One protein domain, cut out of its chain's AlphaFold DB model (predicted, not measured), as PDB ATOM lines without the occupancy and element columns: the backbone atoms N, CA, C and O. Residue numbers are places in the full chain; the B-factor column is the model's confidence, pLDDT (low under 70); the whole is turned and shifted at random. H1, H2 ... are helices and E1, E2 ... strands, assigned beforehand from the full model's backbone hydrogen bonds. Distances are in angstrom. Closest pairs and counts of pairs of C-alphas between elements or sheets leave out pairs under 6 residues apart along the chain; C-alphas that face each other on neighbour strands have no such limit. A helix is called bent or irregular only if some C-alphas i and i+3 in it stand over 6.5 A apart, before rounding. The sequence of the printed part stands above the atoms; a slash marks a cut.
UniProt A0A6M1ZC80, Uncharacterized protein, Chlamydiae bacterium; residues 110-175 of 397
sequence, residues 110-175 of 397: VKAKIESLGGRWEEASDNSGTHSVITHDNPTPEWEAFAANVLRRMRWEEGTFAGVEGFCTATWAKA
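Overview. This is residues 110 to 175 of the 397 residues of an uncharacterized protein of Chlamydiae bacterium (UniProt A0A6M1ZC80). A strongly twisted sheet of four antiparallel strands has two helices on one face: the long helix H2 packs near one end of the sheet, and the short H1 packs beside the edge strand E1. A sharp bend in E4 folds the hairpin of E3 and E4 back, bringing Phe 161 and Val 164 near the hairpin of E1 and E2. The printed part has 66 residues, with two named helices and four named strands in the order H1 E1 E2 H2 E3 E4; the sheet's order is E1 E2 E4 E3, and the class is mixed, helices and strands. The whole is compact, with a radius of gyration of the C-alphas of 11.7 A, and elongated, spanning 35 by 21 by 19 A.

Along the chain. Find C-alpha 110 at (145.348, 99.237, 183.636); here H1 begins and runs to residue 115. E1, residues 119 to 125, is 18.8 A long from first to last C-alpha, and E2, residues 130 to 136, is 18.7 A long. Next look for C-alpha 141 at (132.850, 109.680, 194.197), where H2, residues 141 to 154, begins; it is 19.2 A long and only just irregular, with C-alphas 149 and 152 being 6.8 A apart. E3 holds residues 157 to 161; E4, residues 164 to 172, is 15.9 A long, bends by 102 degrees at residue 167 and ends with C-alpha 172 at (158.957, 91.520, 195.870).

Arrangement. Begin with the hairpin of E1 and E2, antiparallel at 152 degrees, where N 122 and O 133 are 3.0 A apart. E2 is also antiparallel to E4, at 149 degrees, with N 132 and O 170 at 2.9 A. In the hairpin of E3 and E4, look at N 159 and O 166, 3.0 A apart. H1 and H2 are on the same face of the sheet, two layers in all, and the helices are apart. H1, at a height over the sheet of 6.1 A, is over none of the strands; its closest C-alphas to E1 are Lys 111 and Trp 121, 6.4 A. H2, at a height of 9.6 A, is over E2, only just, with 3 C-alphas, and over E4; its line and that of E4 stand at 28 degrees on the local plane, only just along the strands. The closest C-alphas of H2 and E4 are those of Leu 151 and Phe 167, 7.5 A. E2, H2 and E3 make a split strand-helix-strand unit, two strands of one sheet with a helix between them along the chain and another strand, E4, between them in the sheet, and its crossover is right-handed. Every O i to N i+4 pair is within hydrogen-bond range in H1, and 8 of 10 in H2.

Size, cuts and confidence. The C-alphas farthest apart are those of Pro 141 and Lys 174, 36.3 A. The printed part has no cut, and its five links are tight. The mean pLDDT of the printed part is 89.8; look to residues 173 to 175 for the values under 70.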
ATOM      1  N   VAL A 110     145.871  99.235 182.264       94.62
ATOM      2  CA  VAL A 110     145.348  99.237 183.636       94.62
ATOM      3  C   VAL A 110     145.890 100.439 184.417       94.62
ATOM      4  O   VAL A 110     145.130 101.121 185.107       94.62
ATOM      5  N   LYS A 111     147.179 100.766 184.251       94.25
ATOM      6  CA  LYS A 111     147.782 101.972 184.825       94.25
ATOM      7  C   LYS A 111     147.138 103.247 184.287       94.25
ATOM      8  O   LYS A 111     146.673 104.057 185.086       94.25
ATOM      9  N   ALA A 112     147.020 103.389 182.968       94.19
ATOM     10  CA  ALA A 112     146.349 104.534 182.359       94.19
ATOM     11  C   ALA A 112     144.887 104.663 182.833       94.19
ATOM     12  O   ALA A 112     144.394 105.772 183.045       94.19
ATOM     13  N   LYS A 113     144.193 103.539 183.067       95.31
ATOM     14  CA  LYS A 113     142.836 103.522 183.624       95.31
ATOM     15  C   LYS A 113     142.790 104.050 185.061       95.31
ATOM     16  O   LYS A 113     141.925 104.873 185.357       95.31
ATOM     17  N   ILE A 114     143.707 103.624 185.929       95.31
ATOM     18  CA  ILE A 114     143.837 104.120 187.311       95.31
ATOM     19  C   ILE A 114     144.149 105.625 187.324       95.31
ATOM     20  O   ILE A 114     143.469 106.389 188.009       95.31
ATOM     21  N   GLU A 115     145.114 106.057 186.511       94.94
ATOM     22  CA  GLU A 115     145.531 107.462 186.404       94.94
ATOM     23  C   GLU A 115     144.422 108.360 185.834       94.94
ATOM     24  O   GLU A 115     144.231 109.483 186.299       94.94
ATOM     25  N   SER A 116     143.599 107.852 184.904       94.56
ATOM     26  CA  SER A 116     142.431 108.578 184.374       94.56
ATOM     27  C   SER A 116     141.351 108.892 185.418       94.56
ATOM     28  O   SER A 116     140.500 109.748 185.177       94.56
ATOM     29  N   LEU A 117     141.381 108.208 186.567       94.94
ATOM     30  CA  LEU A 117     140.472 108.412 187.696       94.94
ATOM     31  C   LEU A 117     141.126 109.194 188.851       94.94
ATOM     32  O   LEU A 117     140.548 109.248 189.928       94.94
ATOM     33  N   GLY A 118     142.307 109.789 188.634       93.88
ATOM     34  CA  GLY A 118     143.045 110.571 189.635       93.88
ATOM     35  C   GLY A 118     143.939 109.751 190.572       93.88
ATOM     36  O   GLY A 118     144.633 110.330 191.411       93.88
ATOM     37  N   GLY A 119     143.955 108.423 190.427       95.56
ATOM     38  CA  GLY A 119     144.850 107.550 191.183       95.56
ATOM     39  C   GLY A 119     146.291 107.604 190.675       95.56
ATOM     40  O   GLY A 119     146.574 108.097 189.585       95.56
ATOM     41  N   ARG A 120     147.214 107.032 191.446       95.25
ATOM     42  CA  ARG A 120     148.589 106.744 191.017       95.25
ATOM     43  C   ARG A 120     148.869 105.259 191.168       95.25
ATOM     44  O   ARG A 120     148.281 104.610 192.028       95.25
ATOM     45  N   TRP A 121     149.792 104.739 190.363       93.81
ATOM     46  CA  TRP A 121     150.359 103.404 190.549       93.81
ATOM     47  C   TRP A 121     151.881 103.512 190.616       93.81
ATOM     48  O   TRP A 121     152.547 103.790 189.606       93.81
ATOM     49  N   GLU A 122     152.399 103.361 191.832       91.88
ATOM     50  CA  GLU A 122     153.760 103.714 192.227       91.88
ATOM     51  C   GLU A 122     154.440 102.596 193.027       91.88
ATOM     52  O   GLU A 122     153.804 101.636 193.464       91.88
ATOM     53  N   GLU A 123     155.760 102.700 193.168       91.44
ATOM     54  CA  GLU A 123     156.571 101.757 193.937       91.44
ATOM     55  C   GLU A 123     156.944 102.370 195.281       91.44
ATOM     56  O   GLU A 123     157.471 103.481 195.343       91.44
ATOM     57  N   ALA A 124     156.687 101.626 196.352       90.75
ATOM     58  CA  ALA A 124     157.059 101.989 197.711       90.75
ATOM     59  C   ALA A 124     157.960 100.883 198.279       90.75
ATOM     60  O   ALA A 124     157.594  99.711 198.214       90.75
ATOM     61  N   SER A 125     159.135 101.225 198.815       90.75
ATOM     62  CA  SER A 125     160.132 100.236 199.259       90.75
ATOM     63  C   SER A 125     160.526 100.421 200.721       90.75
ATOM     64  O   SER A 125     160.812 101.536 201.158       90.75
ATOM     65  N   ASP A 126     160.603  99.319 201.465       88.19
ATOM     66  CA  ASP A 126     161.111  99.272 202.835       88.19
ATOM     67  C   ASP A 126     162.001  98.035 203.087       88.19
ATOM     68  O   ASP A 126     162.511  97.404 202.162       88.19
ATOM     69  N   ASN A 127     162.244  97.700 204.358       84.31
ATOM     70  CA  ASN A 127     163.082  96.560 204.749       84.31
ATOM     71  C   ASN A 127     162.458  95.182 204.436       84.31
ATOM     72  O   ASN A 127     163.149  94.171 204.564       84.31
ATOM     73  N   SER A 128     161.167  95.123 204.097       80.94
ATOM     74  CA  SER A 128     160.442  93.901 203.737       80.94
ATOM     75  C   SER A 128     160.416  93.640 202.228       80.94
ATOM     76  O   SER A 128     160.310  92.483 201.822       80.94
ATOM     77  N   GLY A 129     160.579  94.683 201.408       84.62
ATOM     78  CA  GLY A 129     160.642  94.580 199.954       84.62
ATOM     79  C   GLY A 129     160.266  95.876 199.239       84.62
ATOM     80  O   GLY A 129     160.201  96.948 199.835       84.62
ATOM     81  N   THR A 130     160.009  95.758 197.938       86.88
ATOM     82  CA  THR A 130     159.315  96.770 197.135       86.88
ATOM     83  C   THR A 130     157.875  96.327 196.913       86.88
ATOM     84  O   THR A 130     157.608  95.157 196.635       86.88
ATOM     85  N   HIS A 131     156.949  97.270 197.044       88.88
ATOM     86  CA  HIS A 131     155.514  97.085 196.898       88.88
ATOM     87  C   HIS A 131     155.007  97.917 195.719       88.88
ATOM     88  O   HIS A 131     155.352  99.091 195.590       88.88
ATOM     89  N   SER A 132     154.144  97.329 194.894       91.38
ATOM     90  CA  SER A 132     153.434  98.029 193.820       91.38
ATOM     91  C   SER A 132     152.084  98.494 194.354       91.38
ATOM     92  O   SER A 132     151.168  97.680 194.523       91.38
ATOM     93  N   VAL A 133     151.978  99.781 194.680       94.50
ATOM     94  CA  VAL A 133     150.865 100.360 195.446       94.50
ATOM     95  C   VAL A 133     150.042 101.301 194.571       94.50
ATOM     96  O   VAL A 133     150.582 102.125 193.831       94.50
ATOM     97  N   ILE A 134     148.719 101.188 194.672       95.75
ATOM     98  CA  ILE A 134     147.770 102.122 194.066       95.75
ATOM     99  C   ILE A 134     147.276 103.102 195.129       95.75
ATOM    100  O   ILE A 134     146.685 102.682 196.126       95.75
ATOM    101  N   THR A 135     147.490 104.396 194.898       95.50
ATOM    102  CA  THR A 135     147.186 105.485 195.842       95.50
ATOM    103  C   THR A 135     146.271 106.534 195.214       95.50
ATOM    104  O   THR A 135     146.040 106.526 194.003       95.50
ATOM    105  N   HIS A 136     145.721 107.435 196.031       93.75
ATOM    106  CA  HIS A 136     144.920 108.564 195.558       93.75
ATOM    107  C   HIS A 136     144.939 109.711 196.577       93.75
ATOM    108  O   HIS A 136     144.592 109.503 197.736       93.75
ATOM    109  N   ASP A 137     145.271 110.932 196.147       89.62
ATOM    110  CA  ASP A 137     145.450 112.064 197.076       89.62
ATOM    111  C   ASP A 137     144.131 112.758 197.470       89.62
ATOM    112  O   ASP A 137     144.030 113.320 198.556       89.62
ATOM    113  N   ASN A 138     143.116 112.757 196.592       87.75
ATOM    114  CA  ASN A 138     141.824 113.430 196.828       87.75
ATOM    115  C   ASN A 138     140.617 112.613 196.304       87.75
ATOM    116  O   ASN A 138     140.100 112.951 195.239       87.75
ATOM    117  N   PRO A 139     140.196 111.523 196.978       87.50
ATOM    118  CA  PRO A 139     139.153 110.611 196.492       87.50
ATOM    119  C   PRO A 139     137.888 111.317 195.977       87.50
ATOM    120  O   PRO A 139     137.226 112.044 196.717       87.50
ATOM    121  N   THR A 140     137.540 111.095 194.706       93.94
ATOM    122  CA  THR A 140     136.252 111.529 194.137       93.94
ATOM    123  C   THR A 140     135.198 110.421 194.288       93.94
ATOM    124  O   THR A 140     135.568 109.256 194.457       93.94
ATOM    125  N   PRO A 141     133.889 110.715 194.171       94.81
ATOM    126  CA  PRO A 141     132.850 109.680 194.197       94.81
ATOM    127  C   PRO A 141     133.042 108.595 193.121       94.81
ATOM    128  O   PRO A 141     132.740 107.423 193.352       94.81
ATOM    129  N   GLU A 142     133.577 108.959 191.953       93.44
ATOM    130  CA  GLU A 142     133.934 108.025 190.881       93.44
ATOM    131  C   GLU A 142     135.107 107.121 191.284       93.44
ATOM    132  O   GLU A 142     135.064 105.915 191.026       93.44
ATOM    133  N   TRP A 143     136.126 107.675 191.952       94.38
ATOM    134  CA  TRP A 143     137.232 106.893 192.507       94.38
ATOM    135  C   TRP A 143     136.763 105.944 193.611       94.38
ATOM    136  O   TRP A 143     137.103 104.764 193.579       94.38
ATOM    137  N   GLU A 144     135.948 106.407 194.561       93.62
ATOM    138  CA  GLU A 144     135.404 105.562 195.633       93.62
ATOM    139  C   GLU A 144     134.572 104.402 195.068       93.62
ATOM    140  O   GLU A 144     134.722 103.251 195.494       93.62
ATOM    141  N   ALA A 145     133.749 104.677 194.050       93.44
ATOM    142  CA  ALA A 145     133.000 103.655 193.331       93.44
ATOM    143  C   ALA A 145     133.924 102.667 192.597       93.44
ATOM    144  O   ALA A 145     133.661 101.464 192.625       93.44
ATOM    145  N   PHE A 146     135.011 103.129 191.975       94.12
ATOM    146  CA  PHE A 146     136.003 102.264 191.327       94.12
ATOM    147  C   PHE A 146     136.782 101.409 192.344       94.12
ATOM    148  O   PHE A 146     136.891 100.194 192.176       94.12
ATOM    149  N   ALA A 147     137.235 101.996 193.451       92.75
ATOM    150  CA  ALA A 147     137.912 101.302 194.543       92.75
ATOM    151  C   ALA A 147     137.034 100.197 195.153       92.75
ATOM    152  O   ALA A 147     137.480  99.058 195.312       92.75
ATOM    153  N   ALA A 148     135.761 100.497 195.431       90.75
ATOM    154  CA  ALA A 148     134.813  99.535 195.983       90.75
ATOM    155  C   ALA A 148     134.419  98.425 194.989       90.75
ATOM    156  O   ALA A 148     134.387  97.249 195.360       90.75
ATOM    157  N   ASN A 149     134.125  98.774 193.731       89.81
ATOM    158  CA  ASN A 149     133.570  97.827 192.757       89.81
ATOM    159  C   ASN A 149     134.624  97.080 191.928       89.81
ATOM    160  O   ASN A 149     134.300  96.023 191.383       89.81
ATOM    161  N   VAL A 150     135.858  97.586 191.850       92.81
ATOM    162  CA  VAL A 150     136.960  97.005 191.066       92.81
ATOM    163  C   VAL A 150     138.123  96.622 191.975       92.81
ATOM    164  O   VAL A 150     138.376  95.429 192.132       92.81
ATOM    165  N   LEU A 151     138.792  97.582 192.629       91.88
ATOM    166  CA  LEU A 151     140.081  97.331 193.301       91.88
ATOM    167  C   LEU A 151     139.969  96.345 194.475       91.88
ATOM    168  O   LEU A 151     140.619  95.298 194.468       91.88
ATOM    169  N   ARG A 152     139.047  96.580 195.419       89.75
ATOM    170  CA  ARG A 152     138.747  95.621 196.506       89.75
ATOM    171  C   ARG A 152     138.308  94.255 195.972       89.75
ATOM    172  O   ARG A 152     138.563  93.219 196.583       89.75
ATOM    173  N   ARG A 153     137.669  94.227 194.798       89.00
ATOM    174  CA  ARG A 153     137.163  93.006 194.152       89.00
ATOM    175  C   ARG A 153     138.229  92.272 193.322       89.00
ATOM    176  O   ARG A 153     138.007  91.110 192.994       89.00
ATOM    177  N   MET A 154     139.400  92.870 193.083       87.88
ATOM    178  CA  MET A 154     140.615  92.173 192.626       87.88
ATOM    179  C   MET A 154     141.319  91.389 193.749       87.88
ATOM    180  O   MET A 154     142.182  90.567 193.455       87.88
ATOM    181  N   ARG A 155     140.908  91.576 195.016       84.38
ATOM    182  CA  ARG A 155     141.578  91.066 196.232       84.38
ATOM    183  C   ARG A 155     142.987  91.639 196.457       84.38
ATOM    184  O   ARG A 155     143.846  90.948 196.999       84.38
ATOM    185  N   TRP A 156     143.212  92.885 196.049       88.38
ATOM    186  CA  TRP A 156     144.397  93.647 196.446       88.38
ATOM    187  C   TRP A 156     144.318  94.043 197.925       88.38
ATOM    188  O   TRP A 156     143.226  94.262 198.454       88.38
ATOM    189  N   GLU A 157     145.467  94.083 198.597       87.25
ATOM    190  CA  GLU A 157     145.547  94.289 200.046       87.25
ATOM    191  C   GLU A 157     145.489  95.793 200.357       87.25
ATOM    192  O   GLU A 157     146.364  96.551 199.955       87.25
ATOM    193  N   GLU A 158     144.435  96.241 201.041       92.12
ATOM    194  CA  GLU A 158     144.252  97.640 201.454       92.12
ATOM    195  C   GLU A 158     144.975  97.890 202.787       92.12
ATOM    196  O   GLU A 158     144.759  97.153 203.753       92.12
ATOM    197  N   GLY A 159     145.848  98.899 202.851       92.38
ATOM    198  CA  GLY A 159     146.666  99.161 204.038       92.38
ATOM    199  C   GLY A 159     147.803 100.156 203.805       92.38
ATOM    200  O   GLY A 159     147.775 100.942 202.861       92.38
ATOM    201  N   THR A 160     148.814 100.119 204.678       92.88
ATOM    202  CA  THR A 160     150.012 100.969 204.593       92.88
ATOM    203  C   THR A 160     151.247 100.122 204.294       92.88
ATOM    204  O   THR A 160     151.598  99.246 205.082       92.88
ATOM    205  N   PHE A 161     151.932 100.414 203.189       91.44
ATOM    206  CA  PHE A 161     153.073  99.654 202.669       91.44
ATOM    207  C   PHE A 161     154.251 100.609 202.471       91.44
ATOM    208  O   PHE A 161     154.092 101.632 201.808       91.44
ATOM    209  N   ALA A 162     155.400 100.350 203.105       90.31
ATOM    210  CA  ALA A 162     156.550 101.265 203.114       90.31
ATOM    211  C   ALA A 162     156.209 102.745 203.442       90.31
ATOM    212  O   ALA A 162     156.832 103.678 202.939       90.31
ATOM    213  N   GLY A 163     155.205 102.970 204.301       91.44
ATOM    214  CA  GLY A 163     154.730 104.307 204.692       91.44
ATOM    215  C   GLY A 163     153.705 104.951 203.747       91.44
ATOM    216  O   GLY A 163     153.292 106.080 203.999       91.44
ATOM    217  N   VAL A 164     153.270 104.246 202.700       92.69
ATOM    218  CA  VAL A 164     152.294 104.707 201.704       92.69
ATOM    219  C   VAL A 164     150.951 104.002 201.915       92.69
ATOM    220  O   VAL A 164     150.900 102.774 201.960       92.69
ATOM    221  N   GLU A 165     149.863 104.759 202.059       94.06
ATOM    222  CA  GLU A 165     148.501 104.225 202.216       94.06
ATOM    223  C   GLU A 165     147.840 103.983 200.849       94.06
ATOM    224  O   GLU A 165     147.823 104.870 199.994       94.06
ATOM    225  N   GLY A 166     147.300 102.781 200.628       94.25
ATOM    226  CA  GLY A 166     146.679 102.415 199.357       94.25
ATOM    227  C   GLY A 166     146.373 100.924 199.212       94.25
ATOM    228  O   GLY A 166     146.292 100.183 200.192       94.25
ATOM    229  N   PHE A 167     146.214 100.481 197.964       93.69
ATOM    230  CA  PHE A 167     146.022  99.072 197.607       93.69
ATOM    231  C   PHE A 167     147.338  98.470 197.105       93.69
ATOM    232  O   PHE A 167     147.808  98.825 196.024       93.69
ATOM    233  N   CYS A 168     147.922  97.539 197.858       91.25
ATOM    234  CA  CYS A 168     149.065  96.757 197.406       91.25
ATOM    235  C   CYS A 168     148.613  95.689 196.406       91.25
ATOM    236  O   CYS A 168     147.782  94.822 196.701       91.25
ATOM    237  N   THR A 169     149.181  95.771 195.208       87.25
ATOM    238  CA  THR A 169     148.934  94.842 194.103       87.25
ATOM    239  C   THR A 169     149.926  93.682 194.097       87.25
ATOM    240  O   THR A 169     149.535  92.549 193.828       87.25
ATOM    241  N   ALA A 170     151.189  93.949 194.443       86.00
ATOM    242  CA  ALA A 170     152.296  92.997 194.442       86.00
ATOM    243  C   ALA A 170     153.398  93.419 195.430       86.00
ATOM    244  O   ALA A 170     153.552  94.603 195.723       86.00
ATOM    245  N   THR A 171     154.184  92.454 195.920       81.56
ATOM    246  CA  THR A 171     155.378  92.671 196.760       81.56
ATOM    247  C   THR A 171     156.513  91.750 196.300       81.56
ATOM    248  O   THR A 171     156.274  90.563 196.066       81.56
ATOM    249  N   TRP A 172     157.736  92.275 196.187       80.50
ATOM    250  CA  TRP A 172     158.957  91.520 195.870       80.50
ATOM    251  C   TRP A 172     160.131  91.920 196.752       80.50
ATOM    252  O   TRP A 172     160.212  93.055 197.212       80.50
ATOM    253  N   ALA A 173     161.077  91.002 196.953       67.19
ATOM    254  CA  ALA A 173     162.294  91.302 197.687       67.19
ATOM    255  C   ALA A 173     163.317  92.024 196.796       67.19
ATOM    256  O   ALA A 173     163.923  92.994 197.258       67.19
ATOM    257  N   LYS A 174     163.539  91.562 195.547       59.81
ATOM    258  CA  LYS A 174     164.641  92.065 194.687       59.81
ATOM    259  C   LYS A 174     164.447  92.069 193.159       59.81
ATOM    260  O   LYS A 174     165.405  92.392 192.459       59.81
ATOM    261  N   ALA A 175     163.273  91.751 192.618       54.78
ATOM    262  CA  ALA A 175     163.047  91.843 191.169       54.78
ATOM    263  C   ALA A 175     163.288  93.265 190.601       54.78
ATOM    264  O   ALA A 175     162.720  94.250 191.078       54.78
TER     265      ALA A 175